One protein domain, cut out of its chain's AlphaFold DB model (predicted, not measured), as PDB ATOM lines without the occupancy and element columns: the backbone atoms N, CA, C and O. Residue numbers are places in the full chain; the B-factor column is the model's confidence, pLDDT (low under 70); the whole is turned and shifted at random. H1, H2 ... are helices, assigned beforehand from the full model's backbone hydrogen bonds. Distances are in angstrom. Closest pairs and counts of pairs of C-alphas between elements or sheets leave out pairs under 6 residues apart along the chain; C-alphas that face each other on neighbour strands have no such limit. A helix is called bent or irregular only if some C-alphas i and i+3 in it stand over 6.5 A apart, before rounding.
ATOM      1  N   LEU A   5     226.650 356.395 140.649       32.56
ATOM      2  CA  LEU A   5     227.193 355.913 141.928       32.56
ATOM      3  C   LEU A   5     226.725 354.491 142.288       32.56
ATOM      4  O   LEU A   5     227.440 353.769 142.974       32.56
ATOM      5  N   ALA A   6     225.559 354.066 141.793       36.00
ATOM      6  CA  ALA A   6     224.979 352.760 142.102       36.00
ATOM      7  C   ALA A   6     225.680 351.574 141.406       36.00
ATOM      8  O   ALA A   6     225.496 350.442 141.839       36.00
ATOM      9  N   VAL A   7     226.481 351.816 140.359       41.19
ATOM     10  CA  VAL A   7     227.175 350.758 139.589       41.19
ATOM     11  C   VAL A   7     228.665 350.665 139.948       41.19
ATOM     12  O   VAL A   7     229.243 349.584 139.915       41.19
ATOM     13  N   ALA A   8     229.267 351.775 140.376       38.47
ATOM     14  CA  ALA A   8     230.666 351.857 140.799       38.47
ATOM     15  C   ALA A   8     230.919 351.231 142.188       38.47
ATOM     16  O   ALA A   8     231.938 350.581 142.416       38.47
ATOM     17  N   PHE A   9     229.974 351.387 143.121       42.75
ATOM     18  CA  PHE A   9     230.115 350.894 144.496       42.75
ATOM     19  C   PHE A   9     230.137 349.355 144.618       42.75
ATOM     20  O   PHE A   9     230.962 348.844 145.375       42.75
ATOM     21  N   PRO A  10     229.311 348.588 143.874       45.66
ATOM     22  CA  PRO A  10     229.333 347.128 143.921       45.66
ATOM     23  C   PRO A  10     230.655 346.505 143.459       45.66
ATOM     24  O   PRO A  10     231.057 345.513 144.049       45.66
ATOM     25  N   ALA A  11     231.350 347.086 142.471       45.06
ATOM     26  CA  ALA A  11     232.578 346.511 141.902       45.06
ATOM     27  C   ALA A  11     233.793 346.607 142.847       45.06
ATOM     28  O   ALA A  11     234.589 345.676 142.959       45.06
ATOM     29  N   ALA A  12     233.915 347.721 143.578       42.28
ATOM     30  CA  ALA A  12     234.921 347.860 144.631       42.28
ATOM     31  C   ALA A  12     234.577 346.984 145.851       42.28
ATOM     32  O   ALA A  12     235.467 346.399 146.471       42.28
ATOM     33  N   LEU A  13     233.282 346.835 146.167       45.09
ATOM     34  CA  LEU A  13     232.833 345.958 147.249       45.09
ATOM     35  C   LEU A  13     233.053 344.475 146.925       45.09
ATOM     36  O   LEU A  13     233.422 343.738 147.832       45.09
ATOM     37  N   THR A  14     232.879 344.037 145.671       48.47
ATOM     38  CA  THR A  14     233.086 342.634 145.271       48.47
ATOM     39  C   THR A  14     234.541 342.199 145.405       48.47
ATOM     40  O   THR A  14     234.790 341.086 145.866       48.47
ATOM     41  N   LEU A  15     235.503 343.078 145.100       47.88
ATOM     42  CA  LEU A  15     236.932 342.811 145.317       47.88
ATOM     43  C   LEU A  15     237.290 342.716 146.809       47.88
ATOM     44  O   LEU A  15     238.101 341.878 147.193       47.88
ATOM     45  N   MET A  16     236.652 343.518 147.670       46.59
ATOM     46  CA  MET A  16     236.867 343.446 149.123       46.59
ATOM     47  C   MET A  16     236.067 342.321 149.808       46.59
ATOM     48  O   MET A  16     236.453 341.867 150.884       46.59
ATOM     49  N   SER A  17     234.968 341.847 149.207       43.91
ATOM     50  CA  SER A  17     234.123 340.776 149.753       43.91
ATOM     51  C   SER A  17     234.506 339.373 149.286       43.91
ATOM     52  O   SER A  17     234.104 338.405 149.932       43.91
ATOM     53  N   ALA A  18     235.283 339.234 148.204       45.03
ATOM     54  CA  ALA A  18     235.765 337.936 147.724       45.03
ATOM     55  C   ALA A  18     236.555 337.174 148.809       45.03
ATOM     56  O   ALA A  18     236.434 335.959 148.919       45.03
ATOM     57  N   GLY A  19     237.242 337.888 149.710       46.41
ATOM     58  CA  GLY A  19     237.930 337.299 150.866       46.41
ATOM     59  C   GLY A  19     237.026 336.742 151.979       46.41
ATOM     60  O   GLY A  19     237.546 336.290 152.995       46.41
ATOM     61  N   ARG A  20     235.689 336.799 151.852       47.81
ATOM     62  CA  ARG A  20     234.740 336.302 152.874       47.81
ATOM     63  C   ARG A  20     233.605 335.422 152.343       47.81
ATOM     64  O   ARG A  20     232.752 335.016 153.130       47.81
ATOM     65  N   ASN A  28     235.579 329.892 142.273       76.25
ATOM     66  CA  ASN A  28     236.507 331.020 142.262       76.25
ATOM     67  C   ASN A  28     236.584 331.663 140.865       76.25
ATOM     68  O   ASN A  28     236.684 332.881 140.744       76.25
ATOM     69  N   ASP A  29     236.448 330.852 139.816       75.19
ATOM     70  CA  ASP A  29     236.487 331.285 138.421       75.19
ATOM     71  C   ASP A  29     235.329 332.232 138.082       75.19
ATOM     72  O   ASP A  29     235.542 333.269 137.454       75.19
ATOM     73  N   THR A  30     234.114 331.951 138.557       76.06
ATOM     74  CA  THR A  30     232.948 332.826 138.378       76.06
ATOM     75  C   THR A  30     233.110 334.130 139.158       76.06
ATOM     76  O   THR A  30     232.775 335.196 138.637       76.06
ATOM     77  N   ILE A  31     233.658 334.087 140.380       71.19
ATOM     78  CA  ILE A  31     233.946 335.304 141.162       71.19
ATOM     79  C   ILE A  31     234.975 336.167 140.431       71.19
ATOM     80  O   ILE A  31     234.758 337.368 140.270       71.19
ATOM     81  N   MET A  32     236.056 335.562 139.938       71.62
ATOM     82  CA  MET A  32     237.098 336.255 139.183       71.62
ATOM     83  C   MET A  32     236.577 336.799 137.853       71.62
ATOM     84  O   MET A  32     236.910 337.925 137.491       71.62
ATOM     85  N   ALA A  33     235.711 336.066 137.152       71.75
ATOM     86  CA  ALA A  33     235.088 336.531 135.917       71.75
ATOM     87  C   ALA A  33     234.148 337.721 136.157       71.75
ATOM     88  O   ALA A  33     234.177 338.692 135.400       71.75
ATOM     89  N   ILE A  34     233.342 337.689 137.224       69.56
ATOM     90  CA  ILE A  34     232.442 338.795 137.583       69.56
ATOM     91  C   ILE A  34     233.244 340.011 138.053       69.56
ATOM     92  O   ILE A  34     232.987 341.125 137.596       69.56
ATOM     93  N   ALA A  35     234.221 339.815 138.941       71.69
ATOM     94  CA  ALA A  35     235.056 340.894 139.456       71.69
ATOM     95  C   ALA A  35     235.911 341.513 138.340       71.69
ATOM     96  O   ALA A  35     235.877 342.726 138.146       71.69
ATOM     97  N   GLY A  36     236.602 340.683 137.557       74.19
ATOM     98  CA  GLY A  36     237.411 341.112 136.418       74.19
ATOM     99  C   GLY A  36     236.573 341.782 135.330       74.19
ATOM    100  O   GLY A  36     236.923 342.862 134.862       74.19
ATOM    101  N   GLY A  37     235.419 341.208 134.979       76.31
ATOM    102  CA  GLY A  37     234.494 341.803 134.013       76.31
ATOM    103  C   GLY A  37     233.941 343.155 134.475       76.31
ATOM    104  O   GLY A  37     233.861 344.091 133.679       76.31
ATOM    105  N   GLY A  38     233.610 343.287 135.764       79.38
ATOM    106  CA  GLY A  38     233.157 344.547 136.358       79.38
ATOM    107  C   GLY A  38     234.236 345.630 136.346       79.38
ATOM    108  O   GLY A  38     233.943 346.777 136.009       79.38
ATOM    109  N   VAL A  39     235.479 345.256 136.651       84.94
ATOM    110  CA  VAL A  39     236.646 346.143 136.574       84.94
ATOM    111  C   VAL A  39     236.863 346.642 135.146       84.94
ATOM    112  O   VAL A  39     236.865 347.849 134.916       84.94
ATOM    113  N   VAL A  40     236.927 345.734 134.168       82.88
ATOM    114  CA  VAL A  40     237.115 346.096 132.753       82.88
ATOM    115  C   VAL A  40     235.988 347.008 132.256       82.88
ATOM    116  O   VAL A  40     236.237 347.988 131.555       82.88
ATOM    117  N   ALA A  41     234.738 346.731 132.636       83.19
ATOM    118  CA  ALA A  41     233.605 347.572 132.260       83.19
ATOM    119  C   ALA A  41     233.683 348.978 132.882       83.19
ATOM    120  O   ALA A  41     233.378 349.964 132.203       83.19
ATOM    121  N   ALA A  42     234.087 349.082 134.152       89.31
ATOM    122  CA  ALA A  42     234.278 350.363 134.826       89.31
ATOM    123  C   ALA A  42     235.380 351.181 134.142       89.31
ATOM    124  O   ALA A  42     235.157 352.341 133.804       89.31
ATOM    125  N   ASP A  43     236.512 350.554 133.853       90.56
ATOM    126  CA  ASP A  43     237.659 351.160 133.187       90.56
ATOM    127  C   ASP A  43     237.313 351.687 131.786       90.56
ATOM    128  O   ASP A  43     237.577 352.847 131.468       90.56
ATOM    129  N   ILE A  44     236.629 350.882 130.961       90.69
ATOM    130  CA  ILE A  44     236.138 351.321 129.642       90.69
ATOM    131  C   ILE A  44     235.191 352.515 129.789       90.69
ATOM    132  O   ILE A  44     235.248 353.458 128.999       90.69
ATOM    133  N   THR A  45     234.323 352.493 130.802       92.19
ATOM    134  CA  THR A  45     233.361 353.570 131.054       92.19
ATOM    135  C   THR A  45     234.065 354.864 131.464       92.19
ATOM    136  O   THR A  45     233.735 355.929 130.939       92.19
ATOM    137  N   PHE A  46     235.050 354.780 132.363       94.31
ATOM    138  CA  PHE A  46     235.887 355.906 132.767       94.31
ATOM    139  C   PHE A  46     236.630 356.501 131.576       94.31
ATOM    140  O   PHE A  46     236.489 357.690 131.297       94.31
ATOM    141  N   TYR A  47     237.313 355.660 130.808       92.75
ATOM    142  CA  TYR A  47     238.077 356.092 129.647       92.75
ATOM    143  C   TYR A  47     237.202 356.724 128.551       92.75
ATOM    144  O   TYR A  47     237.530 357.782 128.013       92.75
ATOM    145  N   ALA A  48     236.048 356.123 128.239       93.44
ATOM    146  CA  ALA A  48     235.114 356.670 127.257       93.44
ATOM    147  C   ALA A  48     234.546 358.029 127.692       93.44
ATOM    148  O   ALA A  48     234.377 358.929 126.864       93.44
ATOM    149  N   TYR A  49     234.264 358.196 128.988       92.69
ATOM    150  CA  TYR A  49     233.823 359.477 129.526       92.69
ATOM    151  C   TYR A  49     234.919 360.540 129.427       92.69
ATOM    152  O   TYR A  49     234.629 361.656 128.999       92.69
ATOM    153  N   ASP A  50     236.169 360.204 129.750       92.69
ATOM    154  CA  ASP A  50     237.290 361.140 129.649       92.69
ATOM    155  C   ASP A  50     237.513 361.600 128.203       92.69
ATOM    156  O   ASP A  50     237.690 362.794 127.959       92.69
ATOM    157  N   ILE A  51     237.390 360.693 127.224       93.00
ATOM    158  CA  ILE A  51     237.397 361.051 125.794       93.00
ATOM    159  C   ILE A  51     236.263 362.026 125.471       93.00
ATOM    160  O   ILE A  51     236.482 363.017 124.773       93.00
ATOM    161  N   ALA A  52     235.049 361.765 125.964       93.62
ATOM    162  CA  ALA A  52     233.905 362.635 125.717       93.62
ATOM    163  C   ALA A  52     234.104 364.033 126.328       93.62
ATOM    164  O   ALA A  52     233.779 365.032 125.689       93.62
ATOM    165  N   MET A  53     234.675 364.119 127.533       93.31
ATOM    166  CA  MET A  53     234.999 365.381 128.207       93.31
ATOM    167  C   MET A  53     236.128 366.140 127.501       93.31
ATOM    168  O   MET A  53     236.030 367.352 127.295       93.31
ATOM    169  N   MET A  54     237.160 365.431 127.043       94.69
ATOM    170  CA  MET A  54     238.219 365.992 126.205       94.69
ATOM    171  C   MET A  54     237.644 366.568 124.904       94.69
ATOM    172  O   MET A  54     237.885 367.734 124.591       94.69
ATOM    173  N   ALA A  55     236.803 365.807 124.195       94.25
ATOM    174  CA  ALA A  55     236.165 366.251 122.956       94.25
ATOM    175  C   ALA A  55     235.238 367.462 123.175       94.25
ATOM    176  O   ALA A  55     235.203 368.378 122.352       94.25
ATOM    177  N   ALA A  56     234.525 367.492 124.303       95.31
ATOM    178  CA  ALA A  56     233.678 368.610 124.706       95.31
ATOM    179  C   ALA A  56     234.462 369.818 125.251       95.31
ATOM    180  O   ALA A  56     233.865 370.871 125.470       95.31
ATOM    181  N   LYS A  57     235.784 369.694 125.453       95.81
ATOM    182  CA  LYS A  57     236.641 370.696 126.113       95.81
ATOM    183  C   LYS A  57     236.139 371.088 127.509       95.81
ATOM    184  O   LYS A  57     236.263 372.237 127.922       95.81
ATOM    185  N   THR A  58     235.555 370.133 128.226       95.31
ATOM    186  CA  THR A  58     235.045 370.312 129.589       95.31
ATOM    187  C   THR A  58     235.795 369.417 130.559       95.31
ATOM    188  O   THR A  58     236.281 368.356 130.180       95.31
ATOM    189  N   HIS A  59     235.861 369.818 131.826       93.94
ATOM    190  CA  HIS A  59     236.403 368.965 132.878       93.94
ATOM    191  C   HIS A  59     235.386 367.912 133.328       93.94
ATOM    192  O   HIS A  59     234.179 368.192 133.341       93.94
ATOM    193  N   PRO A  60     235.852 366.731 133.765       92.88
ATOM    194  CA  PRO A  60     235.027 365.816 134.536       92.88
ATOM    195  C   PRO A  60     234.450 366.497 135.781       92.88
ATOM    196  O   PRO A  60     235.068 367.365 136.392       92.88
ATOM    197  N   SER A  61     233.260 366.069 136.202       95.25
ATOM    198  CA  SER A  61     232.726 366.507 137.497       95.25
ATOM    199  C   SER A  61     233.564 365.953 138.657       95.25
ATOM    200  O   SER A  61     234.027 364.818 138.585       95.25
ATOM    201  N   ILE A  62     233.638 366.680 139.779       95.12
ATOM    202  CA  ILE A  62     234.331 366.234 141.007       95.12
ATOM    203  C   ILE A  62     233.914 364.813 141.418       95.12
ATOM    204  O   ILE A  62     234.755 363.971 141.719       95.12
ATOM    205  N   GLY A  63     232.608 364.517 141.397       93.94
ATOM    206  CA  GLY A  63     232.100 363.193 141.764       93.94
ATOM    207  C   GLY A  63     232.582 362.075 140.831       93.94
ATOM    208  O   GLY A  63     232.805 360.958 141.288       93.94
ATOM    209  N   TRP A  64     232.775 362.382 139.544       95.06
ATOM    210  CA  TRP A  64     233.356 361.447 138.580       95.06
ATOM    211  C   TRP A  64     234.833 361.202 138.864       95.06
ATOM    212  O   TRP A  64     235.244 360.053 138.979       95.06
ATOM    213  N   SER A  65     235.607 362.271 139.055       96.38
ATOM    214  CA  SER A  65     237.041 362.178 139.325       96.38
ATOM    215  C   SER A  65     237.342 361.433 140.628       96.38
ATOM    216  O   SER A  65     238.275 360.631 140.669       96.38
ATOM    217  N   ILE A  66     236.520 361.612 141.674       95.56
ATOM    218  CA  ILE A  66     236.606 360.812 142.908       95.56
ATOM    219  C   ILE A  66     236.343 359.334 142.608       95.56
ATOM    220  O   ILE A  66     237.138 358.485 143.005       95.56
ATOM    221  N   ALA A  67     235.246 359.016 141.910       94.31
ATOM    222  CA  ALA A  67     234.893 357.632 141.600       94.31
ATOM    223  C   ALA A  67     235.980 356.940 140.764       94.31
ATOM    224  O   ALA A  67     236.389 355.829 141.097       94.31
ATOM    225  N   GLN A  68     236.485 357.625 139.735       94.38
ATOM    226  CA  GLN A  68     237.577 357.153 138.894       94.38
ATOM    227  C   GLN A  68     238.830 356.880 139.726       94.38
ATOM    228  O   GLN A  68     239.366 355.778 139.666       94.38
ATOM    229  N   THR A  69     239.258 357.839 140.553       95.00
ATOM    230  CA  THR A  69     240.452 357.697 141.404       95.00
ATOM    231  C   THR A  69     240.324 356.509 142.354       95.00
ATOM    232  O   THR A  69     241.210 355.663 142.410       95.00
ATOM    233  N   VAL A  70     239.210 356.414 143.084       94.56
ATOM    234  CA  VAL A  70     238.996 355.365 144.093       94.56
ATOM    235  C   VAL A  70     238.968 353.971 143.465       94.56
ATOM    236  O   VAL A  70     239.468 353.027 144.072       94.56
ATOM    237  N   ILE A  71     238.405 353.831 142.262       93.06
ATOM    238  CA  ILE A  71     238.309 352.535 141.579       93.06
ATOM    239  C   ILE A  71     239.614 352.154 140.885       93.06
ATOM    240  O   ILE A  71     240.000 350.988 140.921       93.06
ATOM    241  N   THR A  72     240.290 353.104 140.242       94.81
ATOM    242  CA  THR A  72     241.453 352.798 139.397       94.81
ATOM    243  C   THR A  72     242.770 352.791 140.172       94.81
ATOM    244  O   THR A  72     243.670 352.043 139.796       94.81
ATOM    245  N   ALA A  73     242.879 353.502 141.304       94.06
ATOM    246  CA  ALA A  73     244.121 353.535 142.084       94.06
ATOM    247  C   ALA A  73     244.550 352.155 142.624       94.06
ATOM    248  O   ALA A  73     245.710 351.786 142.425       94.06
ATOM    249  N   PRO A  74     243.666 351.340 143.245       92.56
ATOM    250  CA  PRO A  74     244.050 350.001 143.695       92.56
ATOM    251  C   PRO A  74     244.477 349.093 142.537       92.56
ATOM    252  O   PRO A  74     245.412 348.307 142.679       92.56
ATOM    253  N   GLN A  75     243.824 349.232 141.379       92.31
ATOM    254  CA  GLN A  75     244.177 348.481 140.178       92.31
ATOM    255  C   GLN A  75     245.556 348.880 139.660       92.31
ATOM    256  O   GLN A  75     246.377 348.009 139.393       92.31
ATOM    257  N   SER A  76     245.836 350.184 139.583       94.88
ATOM    258  CA  SER A  76     247.136 350.699 139.157       94.88
ATOM    259  C   SER A  76     248.262 350.163 140.035       94.88
ATOM    260  O   SER A  76     249.274 349.708 139.506       94.88
ATOM    261  N   ILE A  77     248.067 350.117 141.357       92.19
ATOM    262  CA  ILE A  77     249.028 349.506 142.285       92.19
ATOM    263  C   ILE A  77     249.209 348.013 141.976       92.19
ATOM    264  O   ILE A  77     250.342 347.556 141.841       92.19
ATOM    265  N   GLY A  78     248.114 347.259 141.832       90.75
ATOM    266  CA  GLY A  78     248.158 345.821 141.556       90.75
ATOM    267  C   GLY A  78     248.850 345.482 140.233       90.75
ATOM    268  O   GLY A  78     249.762 344.657 140.206       90.75
ATOM    269  N   PHE A  79     248.478 346.153 139.143       93.12
ATOM    270  CA  PHE A  79     249.104 345.958 137.835       93.12
ATOM    271  C   PHE A  79     250.562 346.429 137.817       93.12
ATOM    272  O   PHE A  79     251.395 345.767 137.202       93.12
ATOM    273  N   THR A  80     250.905 347.511 138.528       93.00
ATOM    274  CA  THR A  80     252.307 347.938 138.681       93.00
ATOM    275  C   THR A  80     253.118 346.873 139.411       93.00
ATOM    276  O   THR A  80     254.212 346.538 138.971       93.00
ATOM    277  N   ALA A  81     252.580 346.295 140.489       93.19
ATOM    278  CA  ALA A  81     253.239 345.207 141.205       93.19
ATOM    279  C   ALA A  81     253.442 343.977 140.307       93.19
ATOM    280  O   ALA A  81     254.528 343.408 140.305       93.19
ATOM    281  N   MET A  82     252.449 343.604 139.492       91.75
ATOM    282  CA  MET A  82     252.600 342.508 138.524       91.75
ATOM    283  C   MET A  82     253.652 342.813 137.452       91.75
ATOM    284  O   MET A  82     254.440 341.935 137.119       91.75
ATOM    285  N   ALA A  83     253.719 344.049 136.948       93.19
ATOM    286  CA  ALA A  83     254.760 344.456 136.004       93.19
ATOM    287  C   ALA A  83     256.160 344.384 136.639       93.19
ATOM    288  O   ALA A  83     257.096 343.898 136.013       93.19
ATOM    289  N   VAL A  84     256.294 344.807 137.901       94.12
ATOM    290  CA  VAL A  84     257.537 344.681 138.675       94.12
ATOM    291  C   VAL A  84     257.937 343.215 138.847       94.12
ATOM    292  O   VAL A  84     259.093 342.881 138.611       94.12
ATOM    293  N   VAL A  85     257.003 342.342 139.235       93.88
ATOM    294  CA  VAL A  85     257.269 340.904 139.397       93.88
ATOM    295  C   VAL A  85     257.691 340.285 138.067       93.88
ATOM    296  O   VAL A  85     258.737 339.646 138.017       93.88
ATOM    297  N   GLY A  86     256.961 340.554 136.980       92.38
ATOM    298  CA  GLY A  86     257.290 340.027 135.654       92.38
ATOM    299  C   GLY A  86     258.671 340.465 135.177       92.38
ATOM    300  O   GLY A  86     259.442 339.659 134.668       92.38
ATOM    301  N   GLU A  87     259.037 341.719 135.429       94.19
ATOM    302  CA  GLU A  87     260.385 342.219 135.163       94.19
ATOM    303  C   GLU A  87     261.445 341.528 136.044       94.19
ATOM    304  O   GLU A  87     262.498 341.114 135.556       94.19
ATOM    305  N   MET A  88     261.183 341.359 137.343       93.62
ATOM    306  CA  MET A  88     262.122 340.721 138.273       93.62
ATOM    307  C   MET A  88     262.353 339.234 137.975       93.62
ATOM    308  O   MET A  88     263.475 338.748 138.168       93.62
ATOM    309  N   GLU A  89     261.316 338.530 137.537       93.69
ATOM    310  CA  GLU A  89     261.339 337.107 137.193       93.69
ATOM    311  C   GLU A  89     261.782 336.862 135.741       93.69
ATOM    312  O   GLU A  89     262.137 335.740 135.386       93.69
ATOM    313  N   GLY A  90     261.856 337.916 134.918       91.75
ATOM    314  CA  GLY A  90     262.190 337.809 133.497       91.75
ATOM    315  C   GLY A  90     261.068 337.179 132.664       91.75
ATOM    316  O   GLY A  90     261.332 336.599 131.614       91.75
ATOM    317  N   GLU A  91     259.824 337.271 133.133       93.62
ATOM    318  CA  GLU A  91     258.635 336.741 132.468       93.62
ATOM    319  C   GLU A  91     258.073 337.764 131.473       93.62
ATOM    320  O   GLU A  91     257.118 338.492 131.757       93.62
ATOM    321  N   GLU A  92     258.663 337.824 130.277       87.62
ATOM    322  CA  GLU A  92     258.265 338.782 129.233       87.62
ATOM    323  C   GLU A  92     256.776 338.666 128.843       87.62
ATOM    324  O   GLU A  92     256.117 339.686 128.609       87.62
ATOM    325  N   ASP A  93     256.229 337.442 128.854       89.25
ATOM    326  CA  ASP A  93     254.820 337.147 128.552       89.25
ATOM    327  C   ASP A  93     253.849 337.791 129.557       89.25
ATOM    328  O   ASP A  93     252.723 338.139 129.195       89.25
ATOM    329  N   MET A  94     254.279 337.984 130.809       89.62
ATOM    330  CA  MET A  94     253.506 338.684 131.838       89.62
ATOM    331  C   MET A  94     253.821 340.183 131.862       89.62
ATOM    332  O   MET A  94     252.918 341.000 132.064       89.62
ATOM    333  N   LEU A  95     255.084 340.552 131.632       89.31
ATOM    334  CA  LEU A  95     255.572 341.924 131.733       89.31
ATOM    335  C   LEU A  95     254.798 342.882 130.827       89.31
ATOM    336  O   LEU A  95     254.294 343.894 131.310       89.31
ATOM    337  N   ILE A  96     254.679 342.584 129.528       91.81
ATOM    338  CA  ILE A  96     254.056 343.516 128.573       91.81
ATOM    339  C   ILE A  96     252.563 343.730 128.887       91.81
ATOM    340  O   ILE A  96     252.150 344.889 129.000       91.81
ATOM    341  N   PRO A  97     251.734 342.682 129.076       92.25
ATOM    342  CA  PRO A  97     250.338 342.869 129.466       92.25
ATOM    343  C   PRO A  97     250.176 343.601 130.801       92.25
ATOM    344  O   PRO A  97     249.356 344.518 130.891       92.25
ATOM    345  N   ALA A  98     250.970 343.248 131.820       92.44
ATOM    346  CA  ALA A  98     250.912 343.901 133.126       92.44
ATOM    347  C   ALA A  98     251.311 345.377 133.034       92.44
ATOM    348  O   ALA A  98     250.639 346.231 133.610       92.44
ATOM    349  N   PHE A  99     252.344 345.696 132.252       93.44
ATOM    350  CA  PHE A  99     252.781 347.062 131.994       93.44
ATOM    351  C   PHE A  99     251.684 347.896 131.324       93.44
ATOM    352  O   PHE A  99     251.378 348.998 131.779       93.44
ATOM    353  N   LEU A 100     251.057 347.372 130.267       93.19
ATOM    354  CA  LEU A 100     249.973 348.066 129.565       93.19
ATOM    355  C   LEU A 100     248.762 348.287 130.477       93.19
ATOM    356  O   LEU A 100     248.204 349.384 130.492       93.19
ATOM    357  N   ALA A 101     248.386 347.281 131.269       93.25
ATOM    358  CA  ALA A 101     247.301 347.401 132.237       93.25
ATOM    359  C   ALA A 101     247.629 348.420 133.344       93.25
ATOM    360  O   ALA A 101     246.779 349.240 133.699       93.25
ATOM    361  N   ALA A 102     248.869 348.431 133.840       94.12
ATOM    362  CA  ALA A 102     249.347 349.377 134.846       94.12
ATOM    363  C   ALA A 102     249.365 350.812 134.317       94.12
ATOM    364  O   ALA A 102     248.903 351.730 134.995       94.12
ATOM    365  N   MET A 103     249.836 351.004 133.083       95.25
ATOM    366  CA  MET A 103     249.825 352.298 132.411       95.25
ATOM    367  C   MET A 103     248.392 352.784 132.185       95.25
ATOM    368  O   MET A 103     248.099 353.944 132.453       95.25
ATOM    369  N   PHE A 104     247.484 351.914 131.734       95.38
ATOM    370  CA  PHE A 104     246.094 352.282 131.459       95.38
ATOM    371  C   PHE A 104     245.329 352.672 132.733       95.38
ATOM    372  O   PHE A 104     244.749 353.755 132.818       95.38
ATOM    373  N   THR A 105     245.383 351.832 133.767       95.56
ATOM    374  CA  THR A 105     244.729 352.099 135.063       95.56
ATOM    375  C   THR A 105     245.393 353.249 135.817       95.56
ATOM    376  O   THR A 105     244.709 354.091 136.406       95.56
ATOM    377  N   GLY A 106     246.720 353.360 135.739       96.44
ATOM    378  CA  GLY A 106     247.476 354.490 136.270       96.44
ATOM    379  C   GLY A 106     247.153 355.801 135.559       96.44
ATOM    380  O   GLY A 106     247.098 356.845 136.212       96.44
ATOM    381  N   ALA A 107     246.872 355.769 134.252       96.69
ATOM    382  CA  ALA A 107     246.458 356.950 133.501       96.69
ATOM    383  C   ALA A 107     245.118 357.471 134.017       96.69
ATOM    384  O   ALA A 107     244.999 358.652 134.318       96.69
ATOM    385  N   MET A 108     244.132 356.593 134.197       97.19
ATOM    386  CA  MET A 108     242.833 356.979 134.756       97.19
ATOM    387  C   MET A 108     242.945 357.454 136.210       97.19
ATOM    388  O   MET A 108     242.300 358.429 136.592       97.19
ATOM    389  N   THR A 109     243.812 356.821 137.005       97.44
ATOM    390  CA  THR A 109     244.092 357.252 138.383       97.44
ATOM    391  C   THR A 109     244.666 358.666 138.399       97.44
ATOM    392  O   THR A 109     244.173 359.538 139.112       97.44
ATOM    393  N   THR A 110     245.687 358.905 137.575       96.44
ATOM    394  CA  THR A 110     246.342 360.209 137.443       96.44
ATOM    395  C   THR A 110     245.359 361.255 136.938       96.44
ATOM    396  O   THR A 110     245.287 362.341 137.503       96.44
ATOM    397  N   HIS A 111     244.549 360.915 135.935       96.06
ATOM    398  CA  HIS A 111     243.526 361.793 135.381       96.06
ATOM    399  C   HIS A 111     242.509 362.218 136.448       96.06
ATOM    400  O   HIS A 111     242.215 363.408 136.586       96.06
ATOM    401  N   GLY A 112     242.022 361.266 137.250       95.50
ATOM    402  CA  GLY A 112     241.115 361.528 138.363       95.50
ATOM    403  C   GLY A 112     241.736 362.442 139.424       95.50
ATOM    404  O   GLY A 112     241.141 363.460 139.775       95.50
ATOM    405  N   ILE A 113     242.951 362.135 139.890       95.81
ATOM    406  CA  ILE A 113     243.668 362.941 140.895       95.81
ATOM    407  C   ILE A 113     243.950 364.350 140.371       95.81
ATOM    408  O   ILE A 113     243.754 365.340 141.081       95.81
ATOM    409  N   TRP A 114     244.398 364.462 139.125       93.94
ATOM    410  CA  TRP A 114     244.763 365.746 138.547       93.94
ATOM    411  C   TRP A 114     243.531 366.619 138.300       93.94
ATOM    412  O   TRP A 114     243.528 367.790 138.669       93.94
ATOM    413  N   SER A 115     242.431 366.026 137.828       94.00
ATOM    414  CA  SER A 115     241.139 366.717 137.706       94.00
ATOM    415  C   SER A 115     240.618 367.268 139.041       94.00
ATOM    416  O   SER A 115     239.865 368.236 139.046       94.00
ATOM    417  N   LEU A 116     240.981 366.650 140.173       95.12
ATOM    418  CA  LEU A 116     240.600 367.115 141.513       95.12
ATOM    419  C   LEU A 116     241.529 368.192 142.075       95.12
ATOM    420  O   LEU A 116     241.115 368.951 142.947       95.12
ATOM    421  N   SER A 117     242.784 368.217 141.632       91.56
ATOM    422  CA  SER A 117     243.827 369.086 142.186       91.56
ATOM    423  C   SER A 117     244.085 370.334 141.354       91.56
ATOM    424  O   SER A 117     244.689 371.271 141.870       91.56
ATOM    425  N   SER A 118     243.631 370.368 140.099       87.88
ATOM    426  CA  SER A 118     243.780 371.534 139.237       87.88
ATOM    427  C   SER A 118     242.583 371.747 138.319       87.88
ATOM    428  O   SER A 118     242.165 370.878 137.556       87.88
ATOM    429  N   ASP A 119     242.093 372.974 138.353       87.44
ATOM    430  CA  ASP A 119     241.085 373.578 137.490       87.44
ATOM    431  C   ASP A 119     241.711 374.462 136.393       87.44
ATOM    432  O   ASP A 119     241.002 375.084 135.603       87.44
ATOM    433  N   THR A 120     243.046 374.497 136.312       86.44
ATOM    434  CA  THR A 120     243.798 375.319 135.342       86.44
ATOM    435  C   THR A 120     244.327 374.533 134.141       86.44
ATOM    436  O   THR A 120     244.677 375.134 133.127       86.44
ATOM    437  N   VAL A 121     244.371 373.202 134.229       88.94
ATOM    438  CA  VAL A 121     244.878 372.317 133.168       88.94
ATOM    439  C   VAL A 121     243.747 371.948 132.224       88.94
ATOM    440  O   VAL A 121     242.713 371.482 132.666       88.94
ATOM    441  N   THR A 122     243.917 372.099 130.919       92.69
ATOM    442  CA  THR A 122     242.855 371.776 129.956       92.69
ATOM    443  C   THR A 122     242.511 370.281 129.953       92.69
ATOM    444  O   THR A 122     243.361 369.424 130.197       92.69
ATOM    445  N   SER A 123     241.278 369.925 129.578       92.19
ATOM    446  CA  SER A 123     240.871 368.511 129.487       92.19
ATOM    447  C   SER A 123     241.690 367.698 128.476       92.19
ATOM    448  O   SER A 123     241.879 366.496 128.655       92.19
ATOM    449  N   LEU A 124     242.235 368.345 127.438       92.44
ATOM    450  CA  LEU A 124     243.163 367.706 126.504       92.44
ATOM    451  C   LEU A 124     244.497 367.358 127.173       92.44
ATOM    452  O   LEU A 124     245.015 366.263 126.969       92.44
ATOM    453  N   GLU A 125     245.060 368.270 127.964       92.00
ATOM    454  CA  GLU A 125     246.303 368.028 128.704       92.00
ATOM    455  C   GLU A 125     246.116 366.942 129.758       92.00
ATOM    456  O   GLU A 125     246.926 366.021 129.817       92.00
ATOM    457  N   LEU A 126     245.014 366.983 130.516       91.94
ATOM    458  CA  LEU A 126     244.666 365.927 131.470       91.94
ATOM    459  C   LEU A 126     244.657 364.558 130.785       91.94
ATOM    460  O   LEU A 126     245.326 363.630 131.243       91.94
ATOM    461  N   PHE A 127     243.947 364.433 129.661       92.25
ATOM    462  CA  PHE A 127     243.825 363.170 128.938       92.25
ATOM    463  C   PHE A 127     245.155 362.690 128.336       92.25
ATOM    464  O   PHE A 127     245.465 361.502 128.378       92.25
ATOM    465  N   THR A 128     245.960 363.600 127.782       91.25
ATOM    466  CA  THR A 128     247.187 363.236 127.047       91.25
ATOM    467  C   THR A 128     248.409 363.036 127.939       91.25
ATOM    468  O   THR A 128     249.267 362.220 127.610       91.25
ATOM    469  N   ILE A 129     248.500 363.732 129.074       92.44
ATOM    470  CA  ILE A 129     249.669 363.670 129.963       92.44
ATOM    471  C   ILE A 129     249.517 362.560 131.009       92.44
ATOM    472  O   ILE A 129     250.513 361.966 131.422       92.44
ATOM    473  N   SER A 130     248.291 362.211 131.402       94.25
ATOM    474  CA  SER A 130     248.069 361.163 132.407       94.25
ATOM    475  C   SER A 130     248.677 359.795 132.034       94.25
ATOM    476  O   SER A 130     249.347 359.212 132.888       94.25
ATOM    477  N   PRO A 131     248.560 359.289 130.786       93.56
ATOM    478  CA  PRO A 131     249.244 358.061 130.370       93.56
ATOM    479  C   PRO A 131     250.767 358.145 130.450       93.56
ATOM    480  O   PRO A 131     251.421 357.155 130.762       93.56
ATOM    481  N   VAL A 132     251.337 359.326 130.207       92.94
ATOM    482  CA  VAL A 132     252.784 359.549 130.283       92.94
ATOM    483  C   VAL A 132     253.268 359.466 131.727       92.94
ATOM    484  O   VAL A 132     254.246 358.778 132.007       92.94
ATOM    485  N   ILE A 133     252.570 360.126 132.654       91.81
ATOM    486  CA  ILE A 133     252.880 360.059 134.090       91.81
ATOM    487  C   ILE A 133     252.750 358.617 134.591       91.81
ATOM    488  O   ILE A 133     253.635 358.128 135.296       91.81
ATOM    489  N   ALA A 134     251.688 357.916 134.189       94.50
ATOM    490  CA  ALA A 134     251.473 356.523 134.556       94.50
ATOM    491  C   ALA A 134     252.583 355.614 134.014       94.50
ATOM    492  O   ALA A 134     253.184 354.862 134.777       94.50
ATOM    493  N   GLY A 135     252.914 355.736 132.728       93.12
ATOM    494  CA  GLY A 135     253.995 354.983 132.096       93.12
ATOM    495  C   GLY A 135     255.337 355.212 132.791       93.12
ATOM    496  O   GLY A 135     255.991 354.247 133.183       93.12
ATOM    497  N   ASN A 136     255.694 356.478 133.040       92.75
ATOM    498  CA  ASN A 136     256.897 356.855 133.787       92.75
ATOM    499  C   ASN A 136     256.910 356.252 135.199       92.75
ATOM    500  O   ASN A 136     257.953 355.792 135.658       92.75
ATOM    501  N   THR A 137     255.768 356.229 135.886       93.12
ATOM    502  CA  THR A 137     255.647 355.652 137.234       93.12
ATOM    503  C   THR A 137     255.898 354.145 137.226       93.12
ATOM    504  O   THR A 137     256.662 353.645 138.055       93.12
ATOM    505  N   VAL A 138     255.314 353.415 136.272       95.50
ATOM    506  CA  VAL A 138     255.483 351.958 136.171       95.50
ATOM    507  C   VAL A 138     256.928 351.599 135.831       95.50
ATOM    508  O   VAL A 138     257.520 350.790 136.545       95.50
ATOM    509  N   VAL A 139     257.534 352.233 134.814       94.88
ATOM    510  CA  VAL A 139     258.942 351.951 134.466       94.88
ATOM    511  C   VAL A 139     259.889 352.325 135.602       94.88
ATOM    512  O   VAL A 139     260.771 351.544 135.932       94.88
ATOM    513  N   THR A 140     259.652 353.456 136.279       94.44
ATOM    514  CA  THR A 140     260.436 353.867 137.455       94.44
ATOM    515  C   THR A 140     260.384 352.799 138.540       94.44
ATOM    516  O   THR A 140     261.407 352.459 139.130       94.44
ATOM    517  N   THR A 141     259.191 352.274 138.825       95.44
ATOM    518  CA  THR A 141     259.002 351.294 139.898       95.44
ATOM    519  C   THR A 141     259.692 349.974 139.550       95.44
ATOM    520  O   THR A 141     260.376 349.401 140.397       95.44
ATOM    521  N   ALA A 142     259.579 349.523 138.297       94.50
ATOM    522  CA  ALA A 142     260.262 348.332 137.799       94.50
ATOM    523  C   ALA A 142     261.794 348.489 137.815       94.50
ATOM    524  O   ALA A 142     262.500 347.623 138.335       94.50
ATOM    525  N   ALA A 143     262.309 349.627 137.342       93.31
ATOM    526  CA  ALA A 143     263.732 349.953 137.380       93.31
ATOM    527  C   ALA A 143     264.271 349.996 138.816       93.31
ATOM    528  O   ALA A 143     265.328 349.434 139.105       93.31
ATOM    529  N   LEU A 144     263.528 350.605 139.746       94.56
ATOM    530  CA  LEU A 144     263.904 350.643 141.156       94.56
ATOM    531  C   LEU A 144     263.951 349.236 141.760       94.56
ATOM    532  O   LEU A 144     264.894 348.917 142.485       94.56
ATOM    533  N   ALA A 145     262.981 348.380 141.439       93.44
ATOM    534  CA  ALA A 145     262.984 346.995 141.892       93.44
ATOM    535  C   ALA A 145     264.220 346.233 141.380       93.44
ATOM    536  O   ALA A 145     264.913 345.592 142.175       93.44
ATOM    537  N   GLN A 146     264.582 346.380 140.101       92.56
ATOM    538  CA  GLN A 146     265.814 345.785 139.569       92.56
ATOM    539  C   GLN A 146     267.068 346.333 140.251       92.56
ATOM    540  O   GLN A 146     267.935 345.555 140.659       92.56
ATOM    541  N   ALA A 147     267.132 347.648 140.478       92.88
ATOM    542  CA  ALA A 147     268.244 348.273 141.180       92.88
ATOM    543  C   ALA A 147     268.400 347.723 142.609       92.88
ATOM    544  O   ALA A 147     269.519 347.441 143.038       92.88
ATOM    545  N   THR A 148     267.297 347.488 143.333       94.81
ATOM    546  CA  THR A 148     267.349 346.847 144.663       94.81
ATOM    547  C   THR A 148     267.817 345.392 144.613       94.81
ATOM    548  O   THR A 148     268.411 344.911 145.577       94.81
ATOM    549  N   ALA A 149     267.621 344.710 143.483       93.38
ATOM    550  CA  ALA A 149     268.168 343.383 143.216       93.38
ATOM    551  C   ALA A 149     269.617 343.417 142.684       93.38
ATOM    552  O   ALA A 149     270.179 342.365 142.379       93.38
ATOM    553  N   GLY A 150     270.235 344.599 142.558       93.69
ATOM    554  CA  GLY A 150     271.586 344.760 142.016       93.69
ATOM    555  C   GLY A 150     271.688 344.474 140.515       93.69
ATOM    556  O   GLY A 150     272.763 344.117 140.036       93.69
ATOM    557  N   ARG A 151     270.578 344.593 139.780       92.94
ATOM    558  CA  ARG A 151     270.490 344.355 138.334       92.94
ATOM    559  C   ARG A 151     270.087 345.636 137.607       92.94
ATOM    560  O   ARG A 151     269.455 346.518 138.185       92.94
ATOM    561  N   LEU A 152     270.455 345.728 136.333       94.00
ATOM    562  CA  LEU A 152     269.857 346.696 135.413       94.00
ATOM    563  C   LEU A 152     268.546 346.141 134.844       94.00
ATOM    564  O   LEU A 152     268.256 344.951 134.990       94.00
ATOM    565  N   GLY A 153     267.758 347.018 134.223       92.00
ATOM    566  CA  GLY A 153     266.510 346.637 133.572       92.00
ATOM    567  C   GLY A 153     266.718 345.670 132.408       92.00
ATOM    568  O   GLY A 153     267.766 345.668 131.755       92.00
ATOM    569  N   SER A 154     265.695 344.868 132.127       94.31
ATOM    570  CA  SER A 154     265.622 344.038 130.932       94.31
ATOM    571  C   SER A 154     265.656 344.892 129.653       94.31
ATOM    572  O   SER A 154     265.364 346.096 129.677       94.31
ATOM    573  N   PRO A 155     265.963 344.293 128.488       95.25
ATOM    574  CA  PRO A 155     265.887 345.002 127.212       95.25
ATOM    575  C   PRO A 155     264.487 345.531 126.921       95.25
ATOM    576  O   PRO A 155     264.343 346.624 126.376       95.25
ATOM    577  N   VAL A 156     263.458 344.769 127.302       94.38
ATOM    578  CA  VAL A 156     262.057 345.162 127.140       94.38
ATOM    579  C   VAL A 156     261.776 346.421 127.953       94.38
ATOM    580  O   VAL A 156     261.269 347.395 127.395       94.38
ATOM    581  N   LEU A 157     262.181 346.453 129.227       93.56
ATOM    582  CA  LEU A 157     262.052 347.645 130.063       93.56
ATOM    583  C   LEU A 157     262.814 348.834 129.460       93.56
ATOM    584  O   LEU A 157     262.239 349.910 129.324       93.56
ATOM    585  N   GLY A 158     264.054 348.635 129.005       94.81
ATOM    586  CA  GLY A 158     264.839 349.698 128.373       94.81
ATOM    587  C   GLY A 158     264.196 350.267 127.098       94.81
ATOM    588  O   GLY A 158     264.231 351.479 126.869       94.81
ATOM    589  N   ILE A 159     263.550 349.425 126.282       95.31
ATOM    590  CA  ILE A 159     262.772 349.864 125.110       95.31
ATOM    591  C   ILE A 159     261.552 350.684 125.541       95.31
ATOM    592  O   ILE A 159     261.284 351.728 124.937       95.31
ATOM    593  N   LEU A 160     260.820 350.242 126.567       93.12
ATOM    594  CA  LEU A 160     259.658 350.964 127.094       93.12
ATOM    595  C   LEU A 160     260.062 352.336 127.649       93.12
ATOM    596  O   LEU A 160     259.436 353.341 127.312       93.12
ATOM    597  N   GLU A 161     261.144 352.394 128.424       94.19
ATOM    598  CA  GLU A 161     261.711 353.628 128.968       94.19
ATOM    599  C   GLU A 161     262.079 354.617 127.862       94.19
ATOM    600  O   GLU A 161     261.655 355.769 127.906       94.19
ATOM    601  N   LEU A 162     262.784 354.178 126.817       94.69
ATOM    602  CA  LEU A 162     263.126 355.047 125.687       94.69
ATOM    603  C   LEU A 162     261.890 355.529 124.918       94.69
ATOM    604  O   LEU A 162     261.799 356.709 124.567       94.69
ATOM    605  N   SER A 163     260.944 354.622 124.669       92.94
ATOM    606  CA  SER A 163     259.747 354.899 123.869       92.94
ATOM    607  C   SER A 163     258.809 355.890 124.554       92.94
ATOM    608  O   SER A 163     258.157 356.684 123.878       92.94
ATOM    609  N   LEU A 164     258.754 355.873 125.888       90.81
ATOM    610  CA  LEU A 164     257.903 356.762 126.676       90.81
ATOM    611  C   LEU A 164     258.631 358.042 127.085       90.81
ATOM    612  O   LEU A 164     258.106 359.146 126.912       90.81
ATOM    613  N   ALA A 165     259.849 357.919 127.609       91.62
ATOM    614  CA  ALA A 165     260.559 359.034 128.220       91.62
ATOM    615  C   ALA A 165     261.114 360.024 127.184       91.62
ATOM    616  O   ALA A 165     261.148 361.224 127.445       91.62
ATOM    617  N   GLY A 166     261.482 359.560 125.985       91.12
ATOM    618  CA  GLY A 166     261.981 360.432 124.917       91.12
ATOM    619  C   GLY A 166     260.938 361.442 124.428       91.12
ATOM    620  O   GLY A 166     261.131 362.650 124.607       91.12
ATOM    621  N   PRO A 167     259.814 360.985 123.844       91.50
ATOM    622  CA  PRO A 167     258.759 361.878 123.373       91.50
ATOM    623  C   PRO A 167     258.160 362.740 124.492       91.50
ATOM    624  O   PRO A 167     257.926 363.932 124.286       91.50
ATOM    625  N   SER A 168     257.961 362.173 125.689       91.25
ATOM    626  CA  SER A 168     257.445 362.934 126.832       91.25
ATOM    627  C   SER A 168     258.415 364.004 127.312       91.25
ATOM    628  O   SER A 168     258.005 365.143 127.520       91.25
ATOM    629  N   GLY A 169     259.706 363.683 127.415       91.31
ATOM    630  CA  GLY A 169     260.746 364.634 127.783       91.31
ATOM    631  C   GLY A 169     260.784 365.817 126.821       91.31
ATOM    632  O   GLY A 169     260.784 366.962 127.270       91.31
ATOM    633  N   ALA A 170     260.722 365.564 125.509       92.19
ATOM    634  CA  ALA A 170     260.661 366.618 124.496       92.19
ATOM    635  C   ALA A 170     259.412 367.505 124.650       92.19
ATOM    636  O   ALA A 170     259.511 368.733 124.598       92.19
ATOM    637  N   TYR A 171     258.248 366.894 124.895       92.94
ATOM    638  CA  TYR A 171     257.015 367.629 125.170       92.94
ATOM    639  C   TYR A 171     257.141 368.499 126.431       92.94
ATOM    640  O   TYR A 171     256.825 369.685 126.385       92.94
ATOM    641  N   PHE A 172     257.671 367.963 127.532       93.31
ATOM    642  CA  PHE A 172     257.852 368.704 128.783       93.31
ATOM    643  C   PHE A 172     258.874 369.840 128.661       93.31
ATOM    644  O   PHE A 172     258.646 370.918 129.211       93.31
ATOM    645  N   VAL A 173     259.942 369.670 127.871       95.12
ATOM    646  CA  VAL A 173     260.857 370.777 127.533       95.12
ATOM    647  C   VAL A 173     260.093 371.893 126.827       95.12
ATOM    648  O   VAL A 173     260.168 373.046 127.255       95.12
ATOM    649  N   TYR A 174     259.323 371.564 125.785       95.56
ATOM    650  CA  TYR A 174     258.526 372.555 125.059       95.56
ATOM    651  C   TYR A 174     257.557 373.286 125.997       95.56
ATOM    652  O   TYR A 174     257.505 374.516 125.998       95.56
ATOM    653  N   ARG A 175     256.850 372.544 126.856       93.12
ATOM    654  CA  ARG A 175     255.925 373.107 127.845       93.12
ATOM    655  C   ARG A 175     256.605 374.044 128.833       93.12
ATOM    656  O   ARG A 175     256.074 375.120 129.081       93.12
ATOM    657  N   SER A 176     257.802 373.707 129.308       95.00
ATOM    658  CA  SER A 176     258.555 374.574 130.223       95.00
ATOM    659  C   SER A 176     258.894 375.946 129.617       95.00
ATOM    660  O   SER A 176     259.010 376.943 130.336       95.00
ATOM    661  N   ALA A 177     259.008 376.017 128.287       96.62
ATOM    662  CA  ALA A 177     259.283 377.255 127.572       96.62
ATOM    663  C   ALA A 177     258.033 378.129 127.366       96.62
ATOM    664  O   ALA A 177     258.157 379.352 127.386       96.62
ATOM    665  N   VAL A 178     256.851 377.530 127.173       95.94
ATOM    666  CA  VAL A 178     255.628 378.260 126.771       95.94
ATOM    667  C   VAL A 178     254.605 378.463 127.891       95.94
ATOM    668  O   VAL A 178     253.748 379.333 127.772       95.94
ATOM    669  N   ASP A 179     254.680 377.687 128.970       90.69
ATOM    670  CA  ASP A 179     253.744 377.724 130.097       90.69
ATOM    671  C   ASP A 179     254.460 378.239 131.353       90.69
ATOM    672  O   ASP A 179     254.979 377.471 132.163       90.69
ATOM    673  N   GLU A 180     254.550 379.568 131.478       93.56
ATOM    674  CA  GLU A 180     255.291 380.212 132.574       93.56
ATOM    675  C   GLU A 180     254.689 379.923 133.950       93.56
ATOM    676  O   GLU A 180     255.427 379.850 134.931       93.56
ATOM    677  N   ALA A 181     253.367 379.741 134.012       89.88
ATOM    678  CA  ALA A 181     252.639 379.508 135.253       89.88
ATOM    679  C   ALA A 181     253.017 378.170 135.904       89.88
ATOM    680  O   ALA A 181     253.053 378.094 137.127       89.88
ATOM    681  N   ASN A 182     253.343 377.154 135.096       88.06
ATOM    682  CA  ASN A 182     253.680 375.799 135.550       88.06
ATOM    683  C   ASN A 182     255.104 375.380 135.136       88.06
ATOM    684  O   ASN A 182     255.410 374.198 134.949       88.06
ATOM    685  N   ARG A 183     255.994 376.352 134.897       91.62
ATOM    686  CA  ARG A 183     257.327 376.096 134.327       91.62
ATOM    687  C   ARG A 183     258.142 375.116 135.174       91.62
ATOM    688  O   ARG A 183     258.820 374.257 134.612       91.62
ATOM    689  N   SER A 184     258.103 375.243 136.499       91.50
ATOM    690  CA  SER A 184     258.838 374.376 137.431       91.50
ATOM    691  C   SER A 184     258.427 372.910 137.321       91.50
ATOM    692  O   SER A 184     259.282 372.026 137.317       91.50
ATOM    693  N   GLU A 185     257.132 372.659 137.190       89.44
ATOM    694  CA  GLU A 185     256.513 371.349 137.068       89.44
ATOM    695  C   GLU A 185     256.953 370.694 135.759       89.44
ATOM    696  O   GLU A 185     257.412 369.551 135.754       89.44
ATOM    697  N   TRP A 186     256.923 371.452 134.658       93.00
ATOM    698  CA  TRP A 186     257.405 370.982 133.361       93.00
ATOM    699  C   TRP A 186     258.906 370.691 133.351       93.00
ATOM    700  O   TRP A 186     259.325 369.690 132.770       93.00
ATOM    701  N   ILE A 187     259.721 371.512 134.023       92.56
ATOM    702  CA  ILE A 187     261.158 371.244 134.189       92.56
ATOM    703  C   ILE A 187     261.368 369.957 134.988       92.56
ATOM    704  O   ILE A 187     262.176 369.123 134.587       92.56
ATOM    705  N   GLY A 188     260.634 369.773 136.088       91.38
ATOM    706  CA  GLY A 188     260.712 368.567 136.911       91.38
ATOM    707  C   GLY A 188     260.366 367.305 136.122       91.38
ATOM    708  O   GLY A 188     261.141 366.349 136.115       91.38
ATOM    709  N   LEU A 189     259.249 367.326 135.389       90.62
ATOM    710  CA  LEU A 189     258.826 366.219 134.530       90.62
ATOM    711  C   LEU A 189     259.827 365.949 133.399       90.62
ATOM    712  O   LEU A 189     260.144 364.797 133.118       90.62
ATOM    713  N   SER A 190     260.368 367.001 132.780       93.38
ATOM    714  CA  SER A 190     261.403 366.881 131.751       93.38
ATOM    715  C   SER A 190     262.681 366.240 132.294       93.38
ATOM    716  O   SER A 190     263.200 365.301 131.690       93.38
ATOM    717  N   ALA A 191     263.160 366.702 133.452       93.88
ATOM    718  CA  ALA A 191     264.335 366.149 134.110       93.88
ATOM    719  C   ALA A 191     264.122 364.673 134.473       93.88
ATOM    720  O   ALA A 191     264.995 363.848 134.209       93.88
ATOM    721  N   TRP A 192     262.946 364.329 135.006       93.12
ATOM    722  CA  TRP A 192     262.601 362.950 135.347       93.12
ATOM    723  C   TRP A 192     262.557 362.035 134.119       93.12
ATOM    724  O   TRP A 192     263.195 360.983 134.114       93.12
ATOM    725  N   SER A 193     261.894 362.460 133.038       91.50
ATOM    726  CA  SER A 193     261.931 361.742 131.758       91.50
ATOM    727  C   SER A 193     263.365 361.603 131.227       91.50
ATOM    728  O   SER A 193     263.730 360.555 130.707       91.50
ATOM    729  N   GLY A 194     264.222 362.612 131.403       91.19
ATOM    730  CA  GLY A 194     265.641 362.514 131.053       91.19
ATOM    731  C   GLY A 194     266.375 361.404 131.815       91.19
ATOM    732  O   GLY A 194     267.127 360.642 131.209       91.19
ATOM    733  N   VAL A 195     266.124 361.267 133.121       94.75
ATOM    734  CA  VAL A 195     266.694 360.186 133.946       94.75
ATOM    735  C   VAL A 195     266.225 358.816 133.457       94.75
ATOM    736  O   VAL A 195     267.059 357.938 133.248       94.75
ATOM    737  N   ILE A 196     264.921 358.648 133.216       93.12
ATOM    738  CA  ILE A 196     264.353 357.390 132.704       93.12
ATOM    739  C   ILE A 196     264.952 357.043 131.335       93.12
ATOM    740  O   ILE A 196     265.359 355.909 131.098       93.12
ATOM    741  N   LEU A 197     265.069 358.023 130.437       93.88
ATOM    742  CA  LEU A 197     265.655 357.830 129.111       93.88
ATOM    743  C   LEU A 197     267.109 357.345 129.193       93.88
ATOM    744  O   LEU A 197     267.500 356.419 128.480       93.88
ATOM    745  N   LEU A 198     267.914 357.959 130.065       95.56
ATOM    746  CA  LEU A 198     269.302 357.551 130.281       95.56
ATOM    747  C   LEU A 198     269.395 356.152 130.898       95.56
ATOM    748  O   LEU A 198     270.257 355.373 130.489       95.56
ATOM    749  N   HIS A 199     268.503 355.819 131.833       95.38
ATOM    750  CA  HIS A 199     268.415 354.480 132.412       95.38
ATOM    751  C   HIS A 199     268.089 353.420 131.347       95.38
ATOM    752  O   HIS A 199     268.786 352.405 131.261       95.38
ATOM    753  N   GLY A 200     267.124 353.688 130.465       94.50
ATOM    754  CA  GLY A 200     266.759 352.762 129.390       94.50
ATOM    755  C   GLY A 200     267.878 352.554 128.378       94.50
ATOM    756  O   GLY A 200     268.183 351.421 128.000       94.50
ATOM    757  N   ALA A 201     268.571 353.633 128.003       96.69
ATOM    758  CA  ALA A 201     269.756 353.544 127.154       96.69
ATOM    759  C   ALA A 201     270.871 352.713 127.812       96.69
ATOM    760  O   ALA A 201     271.457 351.845 127.162       96.69
ATOM    761  N   ALA A 202     271.153 352.951 129.095       95.19
ATOM    762  CA  ALA A 202     272.160 352.200 129.841       95.19
ATOM    763  C   ALA A 202     271.806 350.708 129.934       95.19
ATOM    764  O   ALA A 202     272.671 349.866 129.688       95.19
ATOM    765  N   SER A 203     270.540 350.383 130.207       94.50
ATOM    766  CA  SER A 203     270.043 349.004 130.296       94.50
ATOM    767  C   SER A 203     270.228 348.249 128.973       94.50
ATOM    768  O   SER A 203     270.750 347.133 128.959       94.50
ATOM    769  N   LEU A 204     269.920 348.882 127.835       96.56
ATOM    770  CA  LEU A 204     270.128 348.274 126.514       96.56
ATOM    771  C   LEU A 204     271.603 348.080 126.157       96.56
ATOM    772  O   LEU A 204     271.976 347.040 125.611       96.56
ATOM    773  N   LEU A 205     272.449 349.072 126.449       96.44
ATOM    774  CA  LEU A 205     273.888 348.971 126.198       96.44
ATOM    775  C   LEU A 205     274.526 347.871 127.050       96.44
ATOM    776  O   LEU A 205     275.357 347.114 126.547       96.44
ATOM    777  N   TRP A 206     274.117 347.767 128.315       94.62
ATOM    778  CA  TRP A 206     274.584 346.732 129.225       94.62
ATOM    779  C   TRP A 206     274.191 345.336 128.746       94.62
ATOM    780  O   TRP A 206     275.057 344.478 128.580       94.62
ATOM    781  N   TRP A 207     272.912 345.130 128.423       94.56
ATOM    782  CA  TRP A 207     272.439 343.860 127.875       94.56
ATOM    783  C   TRP A 207     273.199 343.459 126.606       94.56
ATOM    784  O   TRP A 207     273.631 342.314 126.467       94.56
ATOM    785  N   ARG A 208     273.433 344.413 125.695       95.19
ATOM    786  CA  ARG A 208     274.196 344.166 124.467       95.19
ATOM    787  C   ARG A 208     275.626 343.710 124.770       95.19
ATOM    788  O   ARG A 208     276.145 342.837 124.077       95.19
ATOM    789  N   ALA A 209     276.269 344.291 125.782       93.50
ATOM    790  CA  ALA A 209     277.608 343.890 126.205       93.50
ATOM    791  C   ALA A 209     277.622 342.462 126.781       93.50
ATOM    792  O   ALA A 209     278.495 341.671 126.419       93.50
ATOM    793  N   GLU A 210     276.633 342.107 127.608       92.56
ATOM    794  CA  GLU A 210     276.477 340.746 128.140       92.56
ATOM    795  C   GLU A 210     276.214 339.710 127.037       92.56
ATOM    796  O   GLU A 210     276.772 338.611 127.070       92.56
ATOM    797  N   GLU A 211     275.389 340.049 126.042       91.88
ATOM    798  CA  GLU A 211     275.106 339.187 124.892       91.88
ATOM    799  C   GLU A 211     276.383 338.902 124.084       91.88
ATOM    800  O   GLU A 211     276.661 337.751 123.725       91.88
ATOM    801  N   ILE A 212     277.200 339.934 123.847       92.19
ATOM    802  CA  ILE A 212     278.483 339.800 123.150       92.19
ATOM    803  C   ILE A 212     279.429 338.885 123.935       92.19
ATOM    804  O   ILE A 212     279.945 337.934 123.345       92.19
ATOM    805  N   ASP A 213     279.619 339.102 125.243       92.62
ATOM    806  CA  ASP A 213     280.483 338.247 126.076       92.62
ATOM    807  C   ASP A 213     279.993 336.789 126.088       92.62
ATOM    808  O   ASP A 213     280.761 335.853 125.851       92.62
ATOM    809  N   ARG A 214     278.682 336.573 126.250       90.69
ATOM    810  CA  ARG A 214     278.079 335.233 126.214       90.69
ATOM    811  C   ARG A 214     278.331 334.539 124.877       90.69
ATOM    812  O   ARG A 214     278.728 333.374 124.852       90.69
ATOM    813  N   SER A 215     278.144 335.248 123.765       90.69
ATOM    814  CA  SER A 215     278.380 334.697 122.428       90.69
ATOM    815  C   SER A 215     279.863 334.409 122.157       90.69
ATOM    816  O   SER A 215     280.178 333.425 121.484       90.69
ATOM    817  N   ALA A 216     280.776 335.209 122.714       88.06
ATOM    818  CA  ALA A 216     282.214 334.981 122.626       88.06
ATOM    819  C   ALA A 216     282.631 333.712 123.387       88.06
ATOM    820  O   ALA A 216     283.408 332.918 122.861       88.06
ATOM    821  N   ARG A 217     282.055 333.468 124.574       83.75
ATOM    822  CA  ARG A 217     282.309 332.252 125.369       83.75
ATOM    823  C   ARG A 217     281.828 330.976 124.682       83.75
ATOM    824  O   ARG A 217     282.536 329.980 124.716       83.75
ATOM    825  N   VAL A 218     280.667 331.011 124.025       84.38
ATOM    826  CA  VAL A 218     280.115 329.851 123.293       84.38
ATOM    827  C   VAL A 218     280.928 329.521 122.032       84.38
ATOM    828  O   VAL A 218     280.951 328.374 121.595       84.38
ATOM    829  N   ARG A 219     281.598 330.511 121.427       74.94
ATOM    830  CA  ARG A 219     282.386 330.331 120.193       74.94
ATOM    831  C   ARG A 219     283.827 329.903 120.414       74.94
ATOM    832  O   ARG A 219     284.480 329.546 119.433       74.94
ATOM    833  N   LEU A 220     284.343 329.953 121.639       68.50
ATOM    834  CA  LEU A 220     285.608 329.293 121.920       68.50
ATOM    835  C   LEU A 220     285.342 327.792 121.747       68.50
ATOM    836  O   LEU A 220     284.517 327.264 122.492       68.50
TER     837      LEU A 220
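This is residues 5 to 20 and 28 to 220 of the 251 residues of an uncharacterized protein of Polyangiaceae bacterium (UniProt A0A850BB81). A flat bundle, helices packed together, has H4 and H5 in its middle, H1, H2 and H3a toward one end and the hairpin of H6 and H7 on the other side. Residues 209 to 220, of which 209 to 219 belong to H7, stick out as an arm. The printed part has 209 residues with seven named helices, H1 to H7 in order, and no named strand; the class is all helix. It is compact, with a radius of gyration of the C-alphas of 19.4 A, and spans 68 by 53 by 26 A.

H1, residues 5 to 20, touches residues 31 to 42 alone of H2, residues 28 to 56; the closest C-alphas, Ala 11 and Gly 38, are 5.9 A apart. H3, residues 62 to 89, was assigned as one helix by its hydrogen bonds but is bent, with C-alphas 71 and 74 6.6 A apart; its arms are H3a, residues 62 to 71, and H3b, residues 74 to 89. H3b and H4, residues 92 to 117, form a hairpin, closest at the C-alphas of Phe 79 and Ala 102, 4.5 A. The hub, H5, residues 123 to 148, touches H4 with residues 126 to 138 alone, at a steep tilt of 49 degrees; the closest C-alphas are Ala 107 and Pro 131, 4.3 A. H6, residues 155 to 178, and H7, residues 180 to 219, form a hairpin, closest at the C-alphas of Gly 158 and Gly 200, 3.8 A. Every O i to N i+4 pair is within hydrogen-bond range in H2, H3a and H3b, against 7 of 12 in H1, 21 of 22 in H4, 20 of 22 in H5, 19 of 20 in H6 and 34 of 36 in H7.

H1 begins at C-alpha 5 (227.193, 355.913, 141.928). H2 is 41.6 A long and H7 58.1 A, ending at C-alpha 219 (282.386, 330.331, 120.193). H7 is irregular, with C-alphas 181 and 184 8.3 A apart.

Residues 21 to 27 are not printed, and C-alphas 20 and 28 are 12.0 A apart across the cut. No link printed whole is long. Confidence is under 70 at residues 5 to 20, 34 and 220.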